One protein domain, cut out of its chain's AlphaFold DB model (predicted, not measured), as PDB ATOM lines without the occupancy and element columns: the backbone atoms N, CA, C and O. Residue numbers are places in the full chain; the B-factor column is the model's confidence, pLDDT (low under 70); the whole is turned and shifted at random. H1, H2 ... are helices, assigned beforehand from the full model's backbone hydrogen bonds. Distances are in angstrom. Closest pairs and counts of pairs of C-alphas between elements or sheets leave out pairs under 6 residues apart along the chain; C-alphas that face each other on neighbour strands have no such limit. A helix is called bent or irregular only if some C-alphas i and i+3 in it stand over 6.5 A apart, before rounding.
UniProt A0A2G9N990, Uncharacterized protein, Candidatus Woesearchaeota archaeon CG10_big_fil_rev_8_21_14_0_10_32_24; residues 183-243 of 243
ATOM      1  N   GLU A 183     161.133 216.600  97.904       50.00
ATOM      2  CA  GLU A 183     160.479 217.796  98.429       50.00
ATOM      3  C   GLU A 183     159.014 217.832  97.930       50.00
ATOM      4  O   GLU A 183     158.771 217.918  96.726       50.00
ATOM      5  N   ASN A 184     158.055 217.850  98.872       44.09
ATOM      6  CA  ASN A 184     156.576 217.911  98.740       44.09
ATOM      7  C   ASN A 184     155.863 216.562  98.474       44.09
ATOM      8  O   ASN A 184     156.257 215.808  97.605       44.09
ATOM      9  N   SER A 185     154.753 216.187  99.124       42.31
ATOM     10  CA  SER A 185     153.723 216.947  99.844       42.31
ATOM     11  C   SER A 185     152.996 216.052 100.869       42.31
ATOM     12  O   SER A 185     152.821 214.865 100.623       42.31
ATOM     13  N   PHE A 186     152.550 216.633 101.989       44.31
ATOM     14  CA  PHE A 186     151.531 216.151 102.951       44.31
ATOM     15  C   PHE A 186     151.691 214.768 103.645       44.31
ATOM     16  O   PHE A 186     151.126 214.584 104.720       44.31
ATOM     17  N   TYR A 187     152.527 213.859 103.138       46.00
ATOM     18  CA  TYR A 187     152.932 212.587 103.754       46.00
ATOM     19  C   TYR A 187     154.459 212.489 103.835       46.00
ATOM     20  O   TYR A 187     155.072 211.587 103.277       46.00
ATOM     21  N   ALA A 188     155.096 213.420 104.548       44.75
ATOM     22  CA  ALA A 188     156.531 213.379 104.847       44.75
ATOM     23  C   ALA A 188     156.906 212.257 105.849       44.75
ATOM     24  O   ALA A 188     157.761 212.441 106.710       44.75
ATOM     25  N   ASN A 189     156.255 211.100 105.748       52.97
ATOM     26  CA  ASN A 189     156.557 209.895 106.499       52.97
ATOM     27  C   ASN A 189     157.157 208.899 105.508       52.97
ATOM     28  O   ASN A 189     156.444 208.142 104.854       52.97
ATOM     29  N   ASN A 190     158.480 208.946 105.369       69.06
ATOM     30  CA  ASN A 190     159.249 207.934 104.655       69.06
ATOM     31  C   ASN A 190     158.822 206.535 105.158       69.06
ATOM     32  O   ASN A 190     158.603 206.352 106.355       69.06
ATOM     33  N   LEU A 191     158.705 205.555 104.257       74.81
ATOM     34  CA  LEU A 191     158.404 204.154 104.573       74.81
ATOM     35  C   LEU A 191     159.212 203.638 105.775       74.81
ATOM     36  O   LEU A 191     158.661 202.978 106.653       74.81
ATOM     37  N   SER A 192     160.489 204.016 105.858       74.50
ATOM     38  CA  SER A 192     161.351 203.681 106.991       74.50
ATOM     39  C   SER A 192     160.898 204.344 108.294       74.50
ATOM     40  O   SER A 192     160.847 203.678 109.312       74.50
ATOM     41  N   ILE A 193     160.467 205.612 108.272       78.56
ATOM     42  CA  ILE A 193     159.933 206.296 109.464       78.56
ATOM     43  C   ILE A 193     158.730 205.534 110.020       78.56
ATOM     44  O   ILE A 193     158.671 205.316 111.219       78.56
ATOM     45  N   ILE A 194     157.794 205.103 109.167       83.12
ATOM     46  CA  ILE A 194     156.594 204.386 109.627       83.12
ATOM     47  C   ILE A 194     156.961 203.002 110.167       83.12
ATOM     48  O   ILE A 194     156.489 202.609 111.231       83.12
ATOM     49  N   ILE A 195     157.779 202.246 109.431       83.00
ATOM     50  CA  ILE A 195     158.123 200.870 109.810       83.00
ATOM     51  C   ILE A 195     158.979 200.846 111.081       83.00
ATOM     52  O   ILE A 195     158.756 199.999 111.947       83.00
ATOM     53  N   ASP A 196     159.916 201.786 111.206       80.56
ATOM     54  CA  ASP A 196     160.877 201.851 112.306       80.56
ATOM     55  C   ASP A 196     160.355 202.631 113.523       80.56
ATOM     56  O   ASP A 196     161.046 202.676 114.540       80.56
ATOM     57  N   ASP A 197     159.152 203.224 113.467       81.94
ATOM     58  CA  ASP A 197     158.562 203.930 114.608       81.94
ATOM     59  C   ASP A 197     158.211 202.931 115.729       81.94
ATOM     60  O   ASP A 197     157.303 202.102 115.568       81.94
ATOM     61  N   PRO A 198     158.894 202.997 116.888       81.69
ATOM     62  CA  PRO A 198     158.647 202.078 117.993       81.69
ATOM     63  C   PRO A 198     157.354 202.400 118.755       81.69
ATOM     64  O   PRO A 198     156.952 201.633 119.628       81.69
ATOM     65  N   THR A 199     156.719 203.543 118.482       86.38
ATOM     66  CA  THR A 199     155.470 203.966 119.128       86.38
ATOM     67  C   THR A 199     154.224 203.461 118.407       86.38
ATOM     68  O   THR A 199     153.135 203.508 118.979       86.38
ATOM     69  N   LEU A 200     154.381 202.957 117.179       86.12
ATOM     70  CA  LEU A 200     153.298 202.406 116.378       86.12
ATOM     71  C   LEU A 200     153.217 200.889 116.545       86.12
ATOM     72  O   LEU A 200     154.215 200.178 116.419       86.12
ATOM     73  N   ASP A 201     152.011 200.378 116.766       90.75
ATOM     74  CA  ASP A 201     151.742 198.950 116.646       90.75
ATOM     75  C   ASP A 201     151.624 198.513 115.174       90.75
ATOM     76  O   ASP A 201     151.560 199.322 114.244       90.75
ATOM     77  N   LEU A 202     151.585 197.199 114.952       88.69
ATOM     78  CA  LEU A 202     151.532 196.612 113.615       88.69
ATOM     79  C   LEU A 202     150.330 197.093 112.778       88.69
ATOM     80  O   LEU A 202     150.477 197.321 111.579       88.69
ATOM     81  N   GLU A 203     149.149 197.255 113.380       91.69
ATOM     82  CA  GLU A 203     147.946 197.691 112.658       91.69
ATOM     83  C   GLU A 203     148.018 199.179 112.304       91.69
ATOM     84  O   GLU A 203     147.638 199.580 111.202       91.69
ATOM     85  N   GLN A 204     148.570 199.996 113.202       91.31
ATOM     86  CA  GLN A 204     148.835 201.411 112.952       91.31
ATOM     87  C   GLN A 204     149.850 201.595 111.820       91.31
ATOM     88  O   GLN A 204     149.600 202.388 110.907       91.31
ATOM     89  N   LYS A 205     150.947 200.821 111.822       90.69
ATOM     90  CA  LYS A 205     151.935 200.809 110.729       90.69
ATOM     91  C   LYS A 205     151.271 200.457 109.398       90.69
ATOM     92  O   LYS A 205     151.429 201.187 108.423       90.69
ATOM     93  N   ILE A 206     150.467 199.392 109.357       90.12
ATOM     94  CA  ILE A 206     149.749 198.968 108.142       90.12
ATOM     95  C   ILE A 206     148.790 200.053 107.639       90.12
ATOM     96  O   ILE A 206     148.768 200.351 106.442       90.12
ATOM     97  N   GLY A 207     148.017 200.667 108.538       88.94
ATOM     98  CA  GLY A 207     147.075 201.731 108.193       88.94
ATOM     99  C   GLY A 207     147.750 202.950 107.564       88.94
ATOM    100  O   GLY A 207     147.210 203.520 106.617       88.94
ATOM    101  N   LEU A 208     148.939 203.314 108.051       88.25
ATOM    102  CA  LEU A 208     149.737 204.416 107.508       88.25
ATOM    103  C   LEU A 208     150.455 204.050 106.203       88.25
ATOM    104  O   LEU A 208     150.601 204.912 105.342       88.25
ATOM    105  N   LEU A 209     150.871 202.792 106.031       88.50
ATOM    106  CA  LEU A 209     151.572 202.337 104.828       88.50
ATOM    107  C   LEU A 209     150.645 202.183 103.620       88.50
ATOM    108  O   LEU A 209     151.027 202.585 102.527       88.50
ATOM    109  N   ASN A 210     149.434 201.642 103.792       88.81
ATOM    110  CA  ASN A 210     148.499 201.385 102.687       88.81
ATOM    111  C   ASN A 210     148.337 202.550 101.683       88.81
ATOM    112  O   ASN A 210     148.488 202.293 100.489       88.81
ATOM    113  N   PRO A 211     148.078 203.808 102.100       86.25
ATOM    114  CA  PRO A 211     147.968 204.917 101.150       86.25
ATOM    115  C   PRO A 211     149.300 205.261 100.464       86.25
ATOM    116  O   PRO A 211     149.297 205.698  99.318       86.25
ATOM    117  N   CYS A 212     150.446 205.044 101.120       82.25
ATOM    118  CA  CYS A 212     151.764 205.292 100.528       82.25
ATOM    119  C   CYS A 212     152.082 204.315  99.387       82.25
ATOM    120  O   CYS A 212     152.815 204.665  98.469       82.25
ATOM    121  N   LEU A 213     151.533 203.096  99.421       86.00
ATOM    122  CA  LEU A 213     151.825 202.058  98.426       86.00
ATOM    123  C   LEU A 213     151.090 202.235  97.090       86.00
ATOM    124  O   LEU A 213     151.290 201.421  96.186       86.00
ATOM    125  N   GLU A 214     150.261 203.272  96.942       83.75
ATOM    126  CA  GLU A 214     149.742 203.685  95.629       83.75
ATOM    127  C   GLU A 214     150.855 204.246  94.731       83.75
ATOM    128  O   GLU A 214     150.770 204.156  93.504       83.75
ATOM    129  N   ASP A 215     151.918 204.788  95.331       81.56
ATOM    130  CA  ASP A 215     153.093 205.247  94.607       81.56
ATOM    131  C   ASP A 215     154.000 204.049  94.232       81.56
ATOM    132  O   ASP A 215     154.446 203.305  95.115       81.56
ATOM    133  N   PRO A 216     154.319 203.839  92.937       81.38
ATOM    134  CA  PRO A 216     155.131 202.707  92.488       81.38
ATOM    135  C   PRO A 216     156.535 202.636  93.102       81.38
ATOM    136  O   PRO A 216     157.086 201.543  93.236       81.38
ATOM    137  N   GLN A 217     157.129 203.774  93.459       76.50
ATOM    138  CA  GLN A 217     158.447 203.831  94.081       76.50
ATOM    139  C   GLN A 217     158.379 203.381  95.540       76.50
ATOM    140  O   GLN A 217     159.176 202.532  95.950       76.50
ATOM    141  N   TYR A 218     157.395 203.870  96.300       80.19
ATOM    142  CA  TYR A 218     157.146 203.397  97.665       80.19
ATOM    143  C   TYR A 218     156.749 201.921  97.680       80.19
ATOM    144  O   TYR A 218     157.232 201.172  98.526       80.19
ATOM    145  N   ARG A 219     155.948 201.470  96.706       86.19
ATOM    146  CA  ARG A 219     155.620 200.053  96.520       86.19
ATOM    147  C   ARG A 219     156.860 199.206  96.249       86.19
ATOM    148  O   ARG A 219     157.004 198.151  96.855       86.19
ATOM    149  N   ALA A 220     157.771 199.663  95.391       83.19
ATOM    150  CA  ALA A 220     159.012 198.943  95.117       83.19
ATOM    151  C   ALA A 220     159.926 198.870  96.352       83.19
ATOM    152  O   ALA A 220     160.484 197.812  96.630       83.19
ATOM    153  N   ALA A 221     160.051 199.965  97.111       82.19
ATOM    154  CA  ALA A 221     160.800 199.980  98.368       82.19
ATOM    155  C   ALA A 221     160.159 199.060  99.424       82.19
ATOM    156  O   ALA A 221     160.861 198.333 100.124       82.19
ATOM    157  N   PHE A 222     158.825 199.054  99.502       87.50
ATOM    158  CA  PHE A 222     158.056 198.167 100.368       87.50
ATOM    159  C   PHE A 222     158.246 196.697 100.015       87.50
ATOM    160  O   PHE A 222     158.549 195.899 100.892       87.50
ATOM    161  N   ASP A 223     158.070 196.329  98.745       88.62
ATOM    162  CA  ASP A 223     158.221 194.947  98.294       88.62
ATOM    163  C   ASP A 223     159.657 194.471  98.567       88.62
ATOM    164  O   ASP A 223     159.854 193.420  99.180       88.62
ATOM    165  N   TYR A 224     160.649 195.315  98.261       85.88
ATOM    166  CA  TYR A 224     162.050 195.028  98.545       85.88
ATOM    167  C   TYR A 224     162.310 194.797 100.041       85.88
ATOM    168  O   TYR A 224     162.873 193.771 100.412       85.88
ATOM    169  N   ARG A 225     161.884 195.722 100.913       84.38
ATOM    170  CA  ARG A 225     162.130 195.641 102.360       84.38
ATOM    171  C   ARG A 225     161.270 194.587 103.037       84.38
ATOM    172  O   ARG A 225     161.779 193.744 103.745       84.38
ATOM    173  N   CYS A 226     159.958 194.653 102.889       87.12
ATOM    174  CA  CYS A 226     159.028 193.904 103.729       87.12
ATOM    175  C   CYS A 226     158.733 192.497 103.198       87.12
ATOM    176  O   CYS A 226     158.327 191.630 103.973       87.12
ATOM    177  N   ARG A 227     158.918 192.243 101.894       86.12
ATOM    178  CA  ARG A 227     158.602 190.939 101.287       86.12
ATOM    179  C   ARG A 227     159.841 190.158 100.900       86.12
ATOM    180  O   ARG A 227     159.975 189.003 101.310       86.12
ATOM    181  N   ASP A 228     160.725 190.787 100.137       85.75
ATOM    182  CA  ASP A 228     161.871 190.106  99.543       85.75
ATOM    183  C   ASP A 228     163.037 190.008 100.534       85.75
ATOM    184  O   ASP A 228     163.667 188.954 100.654       85.75
ATOM    185  N   HIS A 229     163.284 191.084 101.289       82.19
ATOM    186  CA  HIS A 229     164.435 191.219 102.180       82.19
ATOM    187  C   HIS A 229     164.081 191.824 103.552       82.19
ATOM    188  O   HIS A 229     164.638 192.861 103.921       82.19
ATOM    189  N   PRO A 230     163.180 191.198 104.338       83.06
ATOM    190  CA  PRO A 230     162.835 191.697 105.668       83.06
ATOM    191  C   PRO A 230     164.077 191.838 106.547       83.06
ATOM    192  O   PRO A 230     164.899 190.923 106.628       83.06
ATOM    193  N   THR A 231     164.203 192.999 107.198       75.06
ATOM    194  CA  THR A 231     165.312 193.347 108.105       75.06
ATOM    195  C   THR A 231     164.899 193.393 109.577       75.06
ATOM    196  O   THR A 231     165.747 193.418 110.466       75.06
ATOM    197  N   THR A 232     163.596 193.317 109.846       80.69
ATOM    198  CA  THR A 232     163.024 193.128 111.180       80.69
ATOM    199  C   THR A 232     161.885 192.105 111.131       80.69
ATOM    200  O   THR A 232     161.350 191.793 110.061       80.69
ATOM    201  N   PHE A 233     161.475 191.588 112.291       80.38
ATOM    202  CA  PHE A 233     160.288 190.735 112.358       80.38
ATOM    203  C   PHE A 233     159.010 191.503 111.974       80.38
ATOM    204  O   PHE A 233     158.136 190.954 111.301       80.38
ATOM    205  N   ASP A 234     158.941 192.791 112.318       82.38
ATOM    206  CA  ASP A 234     157.867 193.689 111.896       82.38
ATOM    207  C   ASP A 234     157.825 193.838 110.371       82.38
ATOM    208  O   ASP A 234     156.747 193.697 109.795       82.38
ATOM    209  N   ASP A 235     158.970 194.023 109.700       84.44
ATOM    210  CA  ASP A 235     159.054 194.099 108.233       84.44
ATOM    211  C   ASP A 235     158.352 192.891 107.599       84.44
ATOM    212  O   ASP A 235     157.500 193.037 106.720       84.44
ATOM    213  N   TYR A 236     158.676 191.694 108.094       84.94
ATOM    214  CA  TYR A 236     158.109 190.438 107.617       84.94
ATOM    215  C   TYR A 236     156.600 190.329 107.878       84.94
ATOM    216  O   TYR A 236     155.841 189.911 106.996       84.94
ATOM    217  N   LEU A 237     156.140 190.695 109.080       87.00
ATOM    218  CA  LEU A 237     154.716 190.654 109.419       87.00
ATOM    219  C   LEU A 237     153.904 191.647 108.584       87.00
ATOM    220  O   LEU A 237     152.829 191.291 108.092       87.00
ATOM    221  N   ILE A 238     154.424 192.859 108.388       88.75
ATOM    222  CA  ILE A 238     153.822 193.889 107.540       88.75
ATOM    223  C   ILE A 238     153.743 193.384 106.092       88.75
ATOM    224  O   ILE A 238     152.665 193.403 105.492       88.75
ATOM    225  N   GLY A 239     154.849 192.867 105.547       88.75
ATOM    226  CA  GLY A 239     154.926 192.365 104.172       88.75
ATOM    227  C   GLY A 239     153.952 191.225 103.873       88.75
ATOM    228  O   GLY A 239     153.459 191.117 102.749       88.75
ATOM    229  N   LYS A 240     153.626 190.406 104.882       89.00
ATOM    230  CA  LYS A 240     152.610 189.349 104.783       89.00
ATOM    231  C   LYS A 240     151.166 189.841 104.840       89.00
ATOM    232  O   LYS A 240     150.285 189.130 104.360       89.00
ATOM    233  N   ARG A 241     150.902 190.980 105.483       90.44
ATOM    234  CA  ARG A 241     149.536 191.480 105.720       90.44
ATOM    235  C   ARG A 241     149.048 192.435 104.638       90.44
ATOM    236  O   ARG A 241     147.857 192.438 104.344       90.44
ATOM    237  N   ILE A 242     149.944 193.217 104.049       85.56
ATOM    238  CA  ILE A 242     149.612 194.139 102.959       85.56
ATOM    239  C   ILE A 242     149.771 193.407 101.620       85.56
ATOM    240  O   ILE A 242     150.794 192.755 101.416       85.56
ATOM    241  N   ILE A 243     148.773 193.492 100.725       73.62
ATOM    242  CA  ILE A 243     148.704 192.793  99.416       73.62
ATOM    243  C   ILE A 243     148.956 193.771  98.258       73.62
ATOM    244  O   ILE A 243     148.332 194.845  98.221       73.62
TER     245      ILE A 243
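This is residues 183 to 243 of the 243 residues of an uncharacterized protein of Candidatus Woesearchaeota archaeon CG10_big_fil_rev_8_21_14_0_10_32_24 (UniProt A0A2G9N990). This is a small cluster of short helices: H1 and H2 lie side by side as a helical hairpin, and H4 crosses steeply, packing on H2 and on residues 222 to 227 of H3, the longest helix. Before the cluster, residues 183 to 190 form a tail with no named element that trails off along the longest axis. The printed part has 61 residues, with four named helices in the order H1, H2, H3, H4 and no named strand, and its class is all helix. The whole is compact, with a radius of gyration of the C-alphas of 10.7 A and spans of 31 by 25 by 17 A.

Begin at Glu 183 and pass residues 183 to 190 to reach C-alpha 191 at (158.404, 204.154, 104.573), where H1 starts; it holds residues 191 to 196 and is 8.4 A long. After a tight link, look for H2 at residues 202 to 212, 15.7 A long. It is irregular, but only just: C-alphas 208 and 211 are 6.6 A apart. Another tight link leads to C-alpha 216 at (155.131, 202.707, 92.488), from which H3 runs to residue 228 over 15.9 A. H3 is neither bent nor irregular, but only just: C-alphas 225 and 228 are 6.2 A apart. A third tight link leads to H4, residues 233 to 241, 12.7 A long, which ends at C-alpha 241 at (149.536, 191.480, 105.720).

Start with the hairpin of H1 and H2: they touch at a shallow tilt of 8 degrees, opposite ways, with the closest C-alphas, those of Ile 194 and Lys 205, 6.0 A apart. With residues 218 to 222 alone, H3 only just touches H1, with 3 pairs of C-alphas within 8 A; the closest are those of Leu 191 and Tyr 218, 7.1 A apart. H2 and H3 are close but not clearly touching, their closest C-alphas, Cys 212 and Tyr 218, being 6.4 A apart. Next find H4, which touches H2 at a steep tilt of 61 degrees, the same way; the closest C-alphas are Ile 206 and Ile 238, 6.5 A apart. H3 touches H4 with residues 222 to 227 alone, at a steep tilt of 64 degrees, opposite ways; the C-alphas of Cys 226 and Gly 239 come closest, at 4.4 A. The packing of the helices is mostly crossed, with 1 of 4 touching pairs at a shallow tilt. In H1 and H4 every O i to N i+4 pair is within hydrogen-bond range; in H2 it is 5 of 7 and in H3 8 of 9.

The two C-alphas farthest apart are those of Asn 184 and Phe 233, at 30.6 A. The printed part has no cut and ends at Ile 243, the chain's last residue. The links H1 to H2, H2 to H3 and H3 to H4 are tight, and no link between the helices is long. Mean pLDDT of the printed part is 79.9; look at residues 183 to 190 for the values under 70.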